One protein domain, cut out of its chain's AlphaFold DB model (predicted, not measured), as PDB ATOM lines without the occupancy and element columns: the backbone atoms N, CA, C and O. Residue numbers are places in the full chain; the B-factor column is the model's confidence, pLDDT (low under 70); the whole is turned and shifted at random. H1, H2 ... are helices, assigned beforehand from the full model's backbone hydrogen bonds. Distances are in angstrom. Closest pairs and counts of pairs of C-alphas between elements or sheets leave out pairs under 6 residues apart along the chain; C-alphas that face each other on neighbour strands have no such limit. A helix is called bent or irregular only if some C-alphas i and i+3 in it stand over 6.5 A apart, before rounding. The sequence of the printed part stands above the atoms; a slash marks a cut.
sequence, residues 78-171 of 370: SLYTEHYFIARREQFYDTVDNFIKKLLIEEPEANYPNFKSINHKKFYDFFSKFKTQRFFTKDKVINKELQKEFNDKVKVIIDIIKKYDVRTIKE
ATOM      1  N   SER A  78      -4.748 -35.555  36.217       77.06
ATOM      2  CA  SER A  78      -5.955 -35.351  37.027       77.06
ATOM      3  C   SER A  78      -6.142 -36.424  38.105       77.06
ATOM      4  O   SER A  78      -6.726 -36.154  39.152       77.06
ATOM      5  N   LEU A  79      -5.571 -37.615  37.905       78.06
ATOM      6  CA  LEU A  79      -5.657 -38.730  38.851       78.06
ATOM      7  C   LEU A  79      -4.787 -38.525  40.101       78.06
ATOM      8  O   LEU A  79      -5.042 -39.136  41.140       78.06
ATOM      9  N   TYR A  80      -3.768 -37.665  40.028       81.00
ATOM     10  CA  TYR A  80      -2.785 -37.459  41.099       81.00
ATOM     11  C   TYR A  80      -3.222 -36.357  42.066       81.00
ATOM     12  O   TYR A  80      -2.530 -35.362  42.281       81.00
ATOM     13  N   THR A  81      -4.394 -36.547  42.667       83.25
ATOM     14  CA  THR A  81      -4.937 -35.646  43.689       83.25
ATOM     15  C   THR A  81      -4.338 -35.910  45.069       83.25
ATOM     16  O   THR A  81      -3.713 -36.941  45.327       83.25
ATOM     17  N   GLU A  82      -4.574 -34.996  46.012       82.44
ATOM     18  CA  GLU A  82      -4.206 -35.177  47.422       82.44
ATOM     19  C   GLU A  82      -4.750 -36.505  47.990       82.44
ATOM     20  O   GLU A  82      -4.017 -37.251  48.644       82.44
ATOM     21  N   HIS A  83      -5.985 -36.876  47.638       80.50
ATOM     22  CA  HIS A  83      -6.598 -38.146  48.035       80.50
ATOM     23  C   HIS A  83      -5.848 -39.376  47.511       80.50
ATOM     24  O   HIS A  83      -5.722 -40.362  48.239       80.50
ATOM     25  N   TYR A  84      -5.301 -39.320  46.292       83.31
ATOM     26  CA  TYR A  84      -4.543 -40.428  45.707       83.31
ATOM     27  C   TYR A  84      -3.309 -40.785  46.546       83.31
ATOM     28  O   TYR A  84      -3.051 -41.963  46.812       83.31
ATOM     29  N   PHE A  85      -2.570 -39.769  47.003       83.06
ATOM     30  CA  PHE A  85      -1.374 -39.960  47.824       83.06
ATOM     31  C   PHE A  85      -1.708 -40.331  49.273       83.06
ATOM     32  O   PHE A  85      -0.985 -41.124  49.876       83.06
ATOM     33  N   ILE A  86      -2.815 -39.819  49.825       81.44
ATOM     34  CA  ILE A  86      -3.287 -40.200  51.166       81.44
ATOM     35  C   ILE A  86      -3.702 -41.672  51.200       81.44
ATOM     36  O   ILE A  86      -3.282 -42.396  52.103       81.44
ATOM     37  N   ALA A  87      -4.485 -42.127  50.217       82.19
ATOM     38  CA  ALA A  87      -4.987 -43.500  50.157       82.19
ATOM     39  C   ALA A  87      -3.861 -44.544  50.064       82.19
ATOM     40  O   ALA A  87      -4.035 -45.684  50.479       82.19
ATOM     41  N   ARG A  88      -2.690 -44.156  49.543       80.94
ATOM     42  CA  ARG A  88      -1.518 -45.025  49.366       80.94
ATOM     43  C   ARG A  88      -0.329 -44.600  50.228       80.94
ATOM     44  O   ARG A  88       0.819 -44.755  49.815       80.94
ATOM     45  N   ARG A  89      -0.585 -44.062  51.427       76.69
ATOM     46  CA  ARG A  89       0.465 -43.528  52.315       76.69
ATOM     47  C   ARG A  89       1.561 -44.555  52.641       76.69
ATOM     48  O   ARG A  89       2.728 -44.179  52.708       76.69
ATOM     49  N   GLU A  90       1.211 -45.830  52.804       79.81
ATOM     50  CA  GLU A  90       2.179 -46.903  53.093       79.81
ATOM     51  C   GLU A  90       3.190 -47.114  51.957       79.81
ATOM     52  O   GLU A  90       4.367 -47.353  52.207       79.81
ATOM     53  N   GLN A  91       2.750 -46.932  50.711       83.56
ATOM     54  CA  GLN A  91       3.563 -47.082  49.500       83.56
ATOM     55  C   GLN A  91       3.905 -45.729  48.859       83.56
ATOM     56  O   GLN A  91       4.199 -45.654  47.668       83.56
ATOM     57  N   PHE A  92       3.878 -44.638  49.629       85.69
ATOM     58  CA  PHE A  92       4.038 -43.273  49.117       85.69
ATOM     59  C   PHE A  92       5.292 -43.089  48.245       85.69
ATOM     60  O   PHE A  92       5.245 -42.474  47.184       85.69
ATOM     61  N   TYR A  93       6.426 -43.654  48.659       84.62
ATOM     62  CA  TYR A  93       7.670 -43.522  47.900       84.62
ATOM     63  C   TYR A  93       7.648 -44.288  46.575       84.62
ATOM     64  O   TYR A  93       8.314 -43.866  45.632       84.62
ATOM     65  N   ASP A  94       6.901 -45.387  46.494       84.38
ATOM     66  CA  ASP A  94       6.776 -46.188  45.277       84.38
ATOM     67  C   ASP A  94       5.730 -45.598  44.330       84.38
ATOM     68  O   ASP A  94       5.939 -45.579  43.121       84.38
ATOM     69  N   THR A  95       4.642 -45.030  44.858       85.75
ATOM     70  CA  THR A  95       3.649 -44.317  44.041       85.75
ATOM     71  C   THR A  95       4.238 -43.065  43.406       85.75
ATOM     72  O   THR A  95       4.015 -42.827  42.220       85.75
ATOM     73  N   VAL A  96       5.047 -42.307  44.151       86.25
ATOM     74  CA  VAL A  96       5.790 -41.167  43.605       86.25
ATOM     75  C   VAL A  96       6.806 -41.633  42.568       86.25
ATOM     76  O   VAL A  96       6.850 -41.070  41.482       86.25
ATOM     77  N   ASP A  97       7.583 -42.683  42.841       85.44
ATOM     78  CA  ASP A  97       8.558 -43.204  41.871       85.44
ATOM     79  C   ASP A  97       7.879 -43.689  40.578       85.44
ATOM     80  O   ASP A  97       8.366 -43.428  39.482       85.44
ATOM     81  N   ASN A  98       6.703 -44.313  40.682       84.44
ATOM     82  CA  ASN A  98       5.894 -44.719  39.533       84.44
ATOM     83  C   ASN A  98       5.325 -43.523  38.760       84.44
ATOM     84  O   ASN A  98       5.335 -43.540  37.531       84.44
ATOM     85  N   PHE A  99       4.855 -42.481  39.453       86.25
ATOM     86  CA  PHE A  99       4.442 -41.226  38.820       86.25
ATOM     87  C   PHE A  99       5.600 -40.603  38.039       86.25
ATOM     88  O   PHE A  99       5.443 -40.286  36.861       86.25
ATOM     89  N   ILE A 100       6.777 -40.499  38.663       85.06
ATOM     90  CA  ILE A 100       7.972 -39.958  38.017       85.06
ATOM     91  C   ILE A 100       8.370 -40.829  36.832       85.06
ATOM     92  O   ILE A 100       8.549 -40.294  35.751       85.06
ATOM     93  N   LYS A 101       8.408 -42.159  36.956       81.94
ATOM     94  CA  LYS A 101       8.674 -43.063  35.824       81.94
ATOM     95  C   LYS A 101       7.707 -42.864  34.661       81.94
ATOM     96  O   LYS A 101       8.148 -42.841  33.519       81.94
ATOM     97  N   LYS A 102       6.411 -42.685  34.925       82.25
ATOM     98  CA  LYS A 102       5.442 -42.381  33.863       82.25
ATOM     99  C   LYS A 102       5.696 -41.009  33.234       82.25
ATOM    100  O   LYS A 102       5.631 -40.894  32.017       82.25
ATOM    101  N   LEU A 103       6.071 -40.014  34.037       83.06
ATOM    102  CA  LEU A 103       6.505 -38.706  33.545       83.06
ATOM    103  C   LEU A 103       7.778 -38.811  32.675       83.06
ATOM    104  O   LEU A 103       7.872 -38.110  31.672       83.06
ATOM    105  N   LEU A 104       8.725 -39.694  33.034       75.00
ATOM    106  CA  LEU A 104       9.989 -39.943  32.317       75.00
ATOM    107  C   LEU A 104       9.787 -40.602  30.958       75.00
ATOM    108  O   LEU A 104      10.486 -40.269  30.009       75.00
ATOM    109  N   ILE A 105       8.857 -41.556  30.862       71.50
ATOM    110  CA  ILE A 105       8.555 -42.245  29.597       71.50
ATOM    111  C   ILE A 105       8.147 -41.234  28.523       71.50
ATOM    112  O   ILE A 105       8.456 -41.402  27.347       71.50
ATOM    113  N   GLU A 106       7.485 -40.167  28.945       65.44
ATOM    114  CA  GLU A 106       7.058 -39.081  28.079       65.44
ATOM    115  C   GLU A 106       8.126 -37.970  27.919       65.44
ATOM    116  O   GLU A 106       7.958 -37.100  27.071       65.44
ATOM    117  N   GLU A 107       9.217 -37.987  28.699       69.31
ATOM    118  CA  GLU A 107      10.323 -37.006  28.693       69.31
ATOM    119  C   GLU A 107      11.702 -37.714  28.764       69.31
ATOM    120  O   GLU A 107      12.395 -37.656  29.787       69.31
ATOM    121  N   PRO A 108      12.130 -38.409  27.694       62.88
ATOM    122  CA  PRO A 108      13.299 -39.292  27.736       62.88
ATOM    123  C   PRO A 108      14.652 -38.569  27.866       62.88
ATOM    124  O   PRO A 108      15.624 -39.183  28.300       62.88
ATOM    125  N   GLU A 109      14.742 -37.284  27.508       58.88
ATOM    126  CA  GLU A 109      16.016 -36.541  27.472       58.88
ATOM    127  C   GLU A 109      16.378 -35.830  28.783       58.88
ATOM    128  O   GLU A 109      17.502 -35.348  28.950       58.88
ATOM    129  N   ALA A 110      15.450 -35.738  29.734       61.06
ATOM    130  CA  ALA A 110      15.726 -35.042  30.978       61.06
ATOM    131  C   ALA A 110      16.424 -35.979  31.985       61.06
ATOM    132  O   ALA A 110      16.030 -37.120  32.206       61.06
ATOM    133  N   ASN A 111      17.504 -35.494  32.603       67.62
ATOM    134  CA  ASN A 111      18.198 -36.191  33.684       67.62
ATOM    135  C   ASN A 111      17.541 -35.820  35.019       67.62
ATOM    136  O   ASN A 111      17.717 -34.702  35.514       67.62
ATOM    137  N   TYR A 112      16.772 -36.743  35.594       72.31
ATOM    138  CA  TYR A 112      15.976 -36.471  36.787       72.31
ATOM    139  C   TYR A 112      16.704 -36.887  38.066       72.31
ATOM    140  O   TYR A 112      17.183 -38.020  38.178       72.31
ATOM    141  N   PRO A 113      16.742 -36.015  39.090       78.94
ATOM    142  CA  PRO A 113      17.214 -36.405  40.408       78.94
ATOM    143  C   PRO A 113      16.355 -37.544  40.972       78.94
ATOM    144  O   PRO A 113      15.131 -37.509  40.893       78.94
ATOM    145  N   ASN A 114      16.982 -38.535  41.604       79.00
ATOM    146  CA  ASN A 114      16.242 -39.619  42.247       79.00
ATOM    147  C   ASN A 114      15.480 -39.099  43.483       79.00
ATOM    148  O   ASN A 114      16.090 -38.553  44.408       79.00
ATOM    149  N   PHE A 115      14.164 -39.328  43.534       79.69
ATOM    150  CA  PHE A 115      13.311 -38.940  44.661       79.69
ATOM    151  C   PHE A 115      13.722 -39.593  45.993       79.69
ATOM    152  O   PHE A 115      13.682 -38.956  47.049       79.69
ATOM    153  N   LYS A 116      14.176 -40.851  45.963       78.62
ATOM    154  CA  LYS A 116      14.647 -41.611  47.137       78.62
ATOM    155  C   LYS A 116      16.070 -41.229  47.569       78.62
ATOM    156  O   LYS A 116      16.578 -41.768  48.549       78.62
ATOM    157  N   SER A 117      16.715 -40.286  46.879       78.44
ATOM    158  CA  SER A 117      18.026 -39.770  47.274       78.44
ATOM    159  C   SER A 117      17.997 -39.149  48.675       78.44
ATOM    160  O   SER A 117      16.994 -38.590  49.120       78.44
ATOM    161  N   ILE A 118      19.149 -39.195  49.346       69.50
ATOM    162  CA  ILE A 118      19.410 -38.496  50.613       69.50
ATOM    163  C   ILE A 118      19.199 -36.981  50.471       69.50
ATOM    164  O   ILE A 118      18.809 -36.322  51.431       69.50
ATOM    165  N   ASN A 119      19.409 -36.432  49.270       76.81
ATOM    166  CA  ASN A 119      19.236 -35.011  48.977       76.81
ATOM    167  C   ASN A 119      17.895 -34.733  48.277       76.81
ATOM    168  O   ASN A 119      17.879 -34.269  47.135       76.81
ATOM    169  N   HIS A 120      16.774 -34.961  48.970       78.81
ATOM    170  CA  HIS A 120      15.419 -34.687  48.456       78.81
ATOM    171  C   HIS A 120      15.209 -33.219  48.052       78.81
ATOM    172  O   HIS A 120      14.405 -32.935  47.174       78.81
ATOM    173  N   LYS A 121      15.981 -32.272  48.603       82.94
ATOM    174  CA  LYS A 121      15.936 -30.853  48.195       82.94
ATOM    175  C   LYS A 121      16.256 -30.642  46.717       82.94
ATOM    176  O   LYS A 121      15.522 -29.935  46.041       82.94
ATOM    177  N   LYS A 122      17.282 -31.327  46.195       84.62
ATOM    178  CA  LYS A 122      17.669 -31.215  44.777       84.62
ATOM    179  C   LYS A 122      16.549 -31.664  43.841       84.62
ATOM    180  O   LYS A 122      16.412 -31.117  42.753       84.62
ATOM    181  N   PHE A 123      15.760 -32.647  44.270       87.38
ATOM    182  CA  PHE A 123      14.585 -33.103  43.539       87.38
ATOM    183  C   PHE A 123      13.533 -31.990  43.453       87.38
ATOM    184  O   PHE A 123      13.140 -31.607  42.357       87.38
ATOM    185  N   TYR A 124      13.136 -31.404  44.584       86.38
ATOM    186  CA  TYR A 124      12.140 -30.326  44.584       86.38
ATOM    187  C   TYR A 124      12.625 -29.066  43.853       86.38
ATOM    188  O   TYR A 124      11.850 -28.443  43.131       86.38
ATOM    189  N   ASP A 125      13.908 -28.723  43.975       87.31
ATOM    190  CA  ASP A 125      14.500 -27.590  43.259       87.31
ATOM    191  C   ASP A 125      14.457 -27.798  41.740       87.31
ATOM    192  O   ASP A 125      14.138 -26.866  40.998       87.31
ATOM    193  N   PHE A 126      14.716 -29.020  41.268       87.56
ATOM    194  CA  PHE A 126      14.590 -29.372  39.854       87.56
ATOM    195  C   PHE A 126      13.146 -29.204  39.369       87.56
ATOM    196  O   PHE A 126      12.899 -28.498  38.390       87.56
ATOM    197  N   PHE A 127      12.182 -29.777  40.096       86.06
ATOM    198  CA  PHE A 127      10.776 -29.727  39.697       86.06
ATOM    199  C   PHE A 127      10.150 -28.331  39.798       86.06
ATOM    200  O   PHE A 127       9.253 -28.005  39.025       86.06
ATOM    201  N   SER A 128      10.674 -27.453  40.660       85.62
ATOM    202  CA  SER A 128      10.247 -26.047  40.710       85.62
ATOM    203  C   SER A 128      10.500 -25.301  39.391       85.62
ATOM    204  O   SER A 128       9.737 -24.413  39.005       85.62
ATOM    205  N   LYS A 129      11.554 -25.699  38.665       86.25
ATOM    206  CA  LYS A 129      11.970 -25.129  37.377       86.25
ATOM    207  C   LYS A 129      11.599 -26.023  36.193       86.25
ATOM    208  O   LYS A 129      12.096 -25.795  35.091       86.25
ATOM    209  N   PHE A 130      10.747 -27.021  36.417       84.56
ATOM    210  CA  PHE A 130      10.373 -27.990  35.400       84.56
ATOM    211  C   PHE A 130       9.726 -27.317  34.187       84.56
ATOM    212  O   PHE A 130       8.860 -26.445  34.320       84.56
ATOM    213  N   LYS A 131      10.175 -27.742  33.005       82.50
ATOM    214  CA  LYS A 131       9.638 -27.347  31.707       82.50
ATOM    215  C   LYS A 131       9.576 -28.584  30.825       82.50
ATOM    216  O   LYS A 131      10.602 -29.221  30.604       82.50
ATOM    217  N   THR A 132       8.388 -28.885  30.328       82.19
ATOM    218  CA  THR A 132       8.180 -29.912  29.311       82.19
ATOM    219  C   THR A 132       8.772 -29.524  27.973       82.19
ATOM    220  O   THR A 132       8.768 -28.350  27.593       82.19
ATOM    221  N   GLN A 133       9.221 -30.537  27.237       77.50
ATOM    222  CA  GLN A 133       9.621 -30.396  25.838       77.50
ATOM    223  C   GLN A 133       8.545 -30.918  24.865       77.50
ATOM    224  O   GLN A 133       8.741 -30.903  23.652       77.50
ATOM    225  N   ARG A 134       7.382 -31.351  25.379       72.38
ATOM    226  CA  ARG A 134       6.302 -31.956  24.579       72.38
ATOM    227  C   ARG A 134       5.679 -30.989  23.594       72.38
ATOM    228  O   ARG A 134       5.397 -29.844  23.932       72.38
ATOM    229  N   PHE A 135       5.333 -31.505  22.426       72.50
ATOM    230  CA  PHE A 135       4.433 -30.840  21.495       72.50
ATOM    231  C   PHE A 135       3.038 -31.460  21.611       72.50
ATOM    232  O   PHE A 135       2.846 -32.636  21.314       72.50
ATOM    233  N   PHE A 136       2.078 -30.663  22.072       72.69
ATOM    234  CA  PHE A 136       0.670 -31.026  22.205       72.69
ATOM    235  C   PHE A 136      -0.117 -30.715  20.932       72.69
ATOM    236  O   PHE A 136      -0.960 -31.508  20.526       72.69
ATOM    237  N   THR A 137       0.163 -29.579  20.286       74.44
ATOM    238  CA  THR A 137      -0.535 -29.136  19.071       74.44
ATOM    239  C   THR A 137       0.426 -28.519  18.055       74.44
ATOM    240  O   THR A 137       1.524 -28.069  18.392       74.44
ATOM    241  N   LYS A 138       0.012 -28.511  16.779       74.31
ATOM    242  CA  LYS A 138       0.765 -27.889  15.672       74.31
ATOM    243  C   LYS A 138       0.785 -26.358  15.790       74.31
ATOM    244  O   LYS A 138       1.758 -25.717  15.388       74.31
ATOM    245  N   ASP A 139      -0.252 -25.781  16.392       79.31
ATOM    246  CA  ASP A 139      -0.370 -24.343  16.607       79.31
ATOM    247  C   ASP A 139       0.567 -23.869  17.720       79.31
ATOM    248  O   ASP A 139       0.393 -24.191  18.893       79.31
ATOM    249  N   LYS A 140       1.559 -23.042  17.366       81.62
ATOM    250  CA  LYS A 140       2.604 -22.580  18.302       81.62
ATOM    251  C   LYS A 140       2.060 -21.865  19.544       81.62
ATOM    252  O   LYS A 140       2.695 -21.936  20.593       81.62
ATOM    253  N   VAL A 141       0.949 -21.137  19.417       83.50
ATOM    254  CA  VAL A 141       0.348 -20.371  20.524       83.50
ATOM    255  C   VAL A 141      -0.343 -21.321  21.501       83.50
ATOM    256  O   VAL A 141       0.040 -21.376  22.667       83.50
ATOM    257  N   ILE A 142      -1.257 -22.146  20.990       80.56
ATOM    258  CA  ILE A 142      -2.009 -23.137  21.768       80.56
ATOM    259  C   ILE A 142      -1.053 -24.150  22.411       80.56
ATOM    260  O   ILE A 142      -1.198 -24.498  23.579       80.56
ATOM    261  N   ASN A 143      -0.007 -24.570  21.695       80.62
ATOM    262  CA  ASN A 143       0.976 -25.504  22.231       80.62
ATOM    263  C   ASN A 143       1.730 -24.932  23.442       80.62
ATOM    264  O   ASN A 143       1.951 -25.639  24.421       80.62
ATOM    265  N   LYS A 144       2.104 -23.644  23.409       85.75
ATOM    266  CA  LYS A 144       2.754 -22.986  24.555       85.75
ATOM    267  C   LYS A 144       1.822 -22.886  25.761       85.75
ATOM    268  O   LYS A 144       2.289 -23.027  26.891       85.75
ATOM    269  N   GLU A 145       0.533 -22.644  25.535       86.38
ATOM    270  CA  GLU A 145      -0.474 -22.623  26.601       86.38
ATOM    271  C   GLU A 145      -0.638 -24.007  27.236       86.38
ATOM    272  O   GLU A 145      -0.528 -24.124  28.455       86.38
ATOM    273  N   LEU A 146      -0.761 -25.061  26.427       82.50
ATOM    274  CA  LEU A 146      -0.865 -26.445  26.908       82.50
ATOM    275  C   LEU A 146       0.406 -26.914  27.633       82.50
ATOM    276  O   LEU A 146       0.323 -27.547  28.685       82.50
ATOM    277  N   GLN A 147       1.594 -26.549  27.136       85.00
ATOM    278  CA  GLN A 147       2.862 -26.786  27.839       85.00
ATOM    279  C   GLN A 147       2.888 -26.100  29.204       85.00
ATOM    280  O   GLN A 147       3.331 -26.691  30.191       85.00
ATOM    281  N   LYS A 148       2.425 -24.847  29.277       88.00
ATOM    282  CA  LYS A 148       2.359 -24.099  30.533       88.00
ATOM    283  C   LYS A 148       1.392 -24.760  31.512       88.00
ATOM    284  O   LYS A 148       1.785 -25.016  32.645       88.00
ATOM    285  N   GLU A 149       0.189 -25.099  31.060       86.81
ATOM    286  CA  GLU A 149      -0.821 -25.774  31.876       86.81
ATOM    287  C   GLU A 149      -0.309 -27.120  32.411       86.81
ATOM    288  O   GLU A 149      -0.455 -27.423  33.596       86.81
ATOM    289  N   PHE A 150       0.364 -27.904  31.568       86.81
ATOM    290  CA  PHE A 150       0.989 -29.152  31.983       86.81
ATOM    291  C   PHE A 150       2.069 -28.919  33.048       86.81
ATOM    292  O   PHE A 150       2.075 -29.588  34.082       86.81
ATOM    293  N   ASN A 151       2.971 -27.957  32.830       87.88
ATOM    294  CA  ASN A 151       4.032 -27.636  33.788       87.88
ATOM    295  C   ASN A 151       3.455 -27.205  35.142       87.88
ATOM    296  O   ASN A 151       3.977 -27.598  36.185       87.88
ATOM    297  N   ASP A 152       2.381 -26.418  35.131       87.81
ATOM    298  CA  ASP A 152       1.720 -25.951  36.346       87.81
ATOM    299  C   ASP A 152       1.031 -27.110  37.081       87.81
ATOM    300  O   ASP A 152       1.205 -27.250  38.292       87.81
ATOM    301  N   LYS A 153       0.372 -28.027  36.361       87.62
ATOM    302  CA  LYS A 153      -0.181 -29.262  36.945       87.62
ATOM    303  C   LYS A 153       0.904 -30.140  37.580       87.62
ATOM    304  O   LYS A 153       0.722 -30.608  38.704       87.62
ATOM    305  N   VAL A 154       2.051 -30.330  36.920       88.50
ATOM    306  CA  VAL A 154       3.184 -31.082  37.499       88.50
ATOM    307  C   VAL A 154       3.669 -30.421  38.787       88.50
ATOM    308  O   VAL A 154       3.878 -31.114  39.781       88.50
ATOM    309  N   LYS A 155       3.820 -29.092  38.807       89.50
ATOM    310  CA  LYS A 155       4.250 -28.365  40.011       89.50
ATOM    311  C   LYS A 155       3.271 -28.544  41.166       89.50
ATOM    312  O   LYS A 155       3.716 -28.856  42.265       89.50
ATOM    313  N   VAL A 156       1.965 -28.439  40.909       90.00
ATOM    314  CA  VAL A 156       0.926 -28.674  41.926       90.00
ATOM    315  C   VAL A 156       1.054 -30.077  42.522       90.00
ATOM    316  O   VAL A 156       1.058 -30.230  43.742       90.00
ATOM    317  N   ILE A 157       1.236 -31.103  41.686       89.06
ATOM    318  CA  ILE A 157       1.430 -32.485  42.155       89.06
ATOM    319  C   ILE A 157       2.705 -32.604  43.000       89.06
ATOM    320  O   ILE A 157       2.697 -33.226  44.062       89.06
ATOM    321  N   ILE A 158       3.806 -31.987  42.570       89.88
ATOM    322  CA  ILE A 158       5.072 -32.006  43.310       89.88
ATOM    323  C   ILE A 158       4.953 -31.277  44.656       89.88
ATOM    324  O   ILE A 158       5.526 -31.740  45.645       89.88
ATOM    325  N   ASP A 159       4.188 -30.191  44.732       88.69
ATOM    326  CA  ASP A 159       3.918 -29.475  45.982       88.69
ATOM    327  C   ASP A 159       3.072 -30.315  46.947       88.69
ATOM    328  O   ASP A 159       3.368 -30.367  48.147       88.69
ATOM    329  N   ILE A 160       2.090 -31.063  46.431       88.31
ATOM    330  CA  ILE A 160       1.361 -32.072  47.210       88.31
ATOM    331  C   ILE A 160       2.354 -33.114  47.744       88.31
ATOM    332  O   ILE A 160       2.425 -33.340  48.952       88.31
ATOM    333  N   ILE A 161       3.198 -33.693  46.887       88.94
ATOM    334  CA  ILE A 161       4.221 -34.672  47.294       88.94
ATOM    335  C   ILE A 161       5.150 -34.087  48.370       88.94
ATOM    336  O   ILE A 161       5.494 -34.765  49.339       88.94
ATOM    337  N   LYS A 162       5.541 -32.815  48.251       88.88
ATOM    338  CA  LYS A 162       6.387 -32.119  49.230       88.88
ATOM    339  C   LYS A 162       5.726 -31.993  50.601       88.88
ATOM    340  O   LYS A 162       6.417 -32.144  51.610       88.88
ATOM    341  N   LYS A 163       4.414 -31.747  50.641       86.00
ATOM    342  CA  LYS A 163       3.612 -31.661  51.873       86.00
ATOM    343  C   LYS A 163       3.537 -33.004  52.607       86.00
ATOM    344  O   LYS A 163       3.559 -33.016  53.835       86.00
ATOM    345  N   TYR A 164       3.480 -34.114  51.868       83.69
ATOM    346  CA  TYR A 164       3.356 -35.467  52.428       83.69
ATOM    347  C   TYR A 164       4.692 -36.185  52.670       83.69
ATOM    348  O   TYR A 164       4.719 -37.192  53.381       83.69
ATOM    349  N   ASP A 165       5.815 -35.675  52.154       84.75
ATOM    350  CA  ASP A 165       7.124 -36.279  52.411       84.75
ATOM    351  C   ASP A 165       7.558 -36.082  53.874       84.75
ATOM    352  O   ASP A 165       7.891 -34.983  54.333       84.75
ATOM    353  N   VAL A 166       7.634 -37.198  54.600       79.69
ATOM    354  CA  VAL A 166       8.080 -37.278  55.998       79.69
ATOM    355  C   VAL A 166       9.449 -36.615  56.205       79.69
ATOM    356  O   VAL A 166       9.702 -36.053  57.276       79.69
ATOM    357  N   ARG A 167      10.339 -36.653  55.202       80.56
ATOM    358  CA  ARG A 167      11.668 -36.020  55.262       80.56
ATOM    359  C   ARG A 167      11.551 -34.501  55.355       80.56
ATOM    360  O   ARG A 167      12.149 -33.901  56.247       80.56
ATOM    361  N   THR A 168      10.722 -33.905  54.504       76.50
ATOM    362  CA  THR A 168      10.457 -32.463  54.488       76.50
ATOM    363  C   THR A 168       9.771 -32.024  55.778       76.50
ATOM    364  O   THR A 168      10.204 -31.062  56.409       76.50
ATOM    365  N   ILE A 169       8.776 -32.782  56.251       76.06
ATOM    366  CA  ILE A 169       8.069 -32.490  57.509       76.06
ATOM    367  C   ILE A 169       9.041 -32.466  58.703       76.06
ATOM    368  O   ILE A 169       8.958 -31.587  59.564       76.06
ATOM    369  N   LYS A 170       9.992 -33.410  58.776       75.62
ATOM    370  CA  LYS A 170      11.010 -33.443  59.843       75.62
ATOM    371  C   LYS A 170      11.955 -32.242  59.789       75.62
ATOM    372  O   LYS A 170      12.327 -31.725  60.843       75.62
ATOM    373  N   GLU A 171      12.341 -31.797  58.595       73.69
ATOM    374  CA  GLU A 171      13.175 -30.602  58.426       73.69
ATOM    375  C   GLU A 171      12.442 -29.329  58.847       73.69
ATOM    376  O   GLU A 171      13.003 -28.553  59.621       73.69
TER     377      GLU A 171
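Overview. This is residues 78 to 171 of the 370 residues of an uncharacterized protein of Anncaliia algerae PRA339 (UniProt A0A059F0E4). One long helix, H4, makes the long axis, and two shorter helices, H2 and H3, run back beside its later part, the three forming a loose triangle. Two short helices, H1 and H5, lie near the last residues of H4, and a long loop, residues 106 to 119, joins H2 to H3. The printed part has 94 residues with five named helices, in the order H1, H2, H3, H4, H5, and no named strand; the class is all helix. The whole is compact, with a radius of gyration of the C-alphas of 14.1 A, and elongated, spanning 45 by 26 by 21 A.

Along the chain. The longest helix is H4, residues 140 to 164, which runs 36.5 A from C-alpha 140 at (2.604, -22.580, 18.302) to C-alpha 164 at (3.356, -35.467, 52.428). H2, residues 89 to 105, is 24.1 A long and irregular: C-alphas 90 and 93 are 8.3 A apart, against about 5 A in a regular helix. H3, residues 120 to 128, is 12.7 A long. H1, residues 82 to 87, is 8.8 A long and begins at C-alpha 82 at (-4.206, -35.177, 47.422). H5, residues 166 to 171, is 8.7 A long and ends at C-alpha 171 at (13.175, -30.602, 58.426).

Arrangement. H3 and H4 form a helical hairpin, running opposite ways at a shallow tilt of 26 degrees. H3 touches H4 at residues 155 to 162 of H4 alone, and their closest C-alphas, of Ser 128 and Lys 155, are 6.5 A apart. H2 is close to H4 but not clearly touching, opposite ways at a shallow tilt of 22 degrees; the closest C-alphas, of Val 96 and Ile 161, are 7.6 A apart. H2 and H3 are apart. H1 only just touches H4, with 3 pairs of C-alphas within 8 A, at residues 160 to 164 of H4 alone; the closest are those of Glu 82 and Ile 160, at 6.4 A. H5 is about perpendicular to H4, at 79 degrees, and close but not clearly touching, with the closest C-alphas, of Lys 162 and Thr 168, 6.7 A apart. In H1, H3, H4 and H5 every O i to N i+4 pair is within hydrogen-bond range; in H2 it is 11 of 13.

Size, cuts and confidence. The two C-alphas farthest apart, of Lys 138 and Lys 170, are 45.7 A apart. The printed part has no cut. The links from H2 to H3, 14 residues, and from H3 to H4, 11 residues, are long; those from H1 to H2 and from H4 to H5 are tight. The mean pLDDT of the printed part is 81.1, and residues 106 to 111 and residue 118 are under 70.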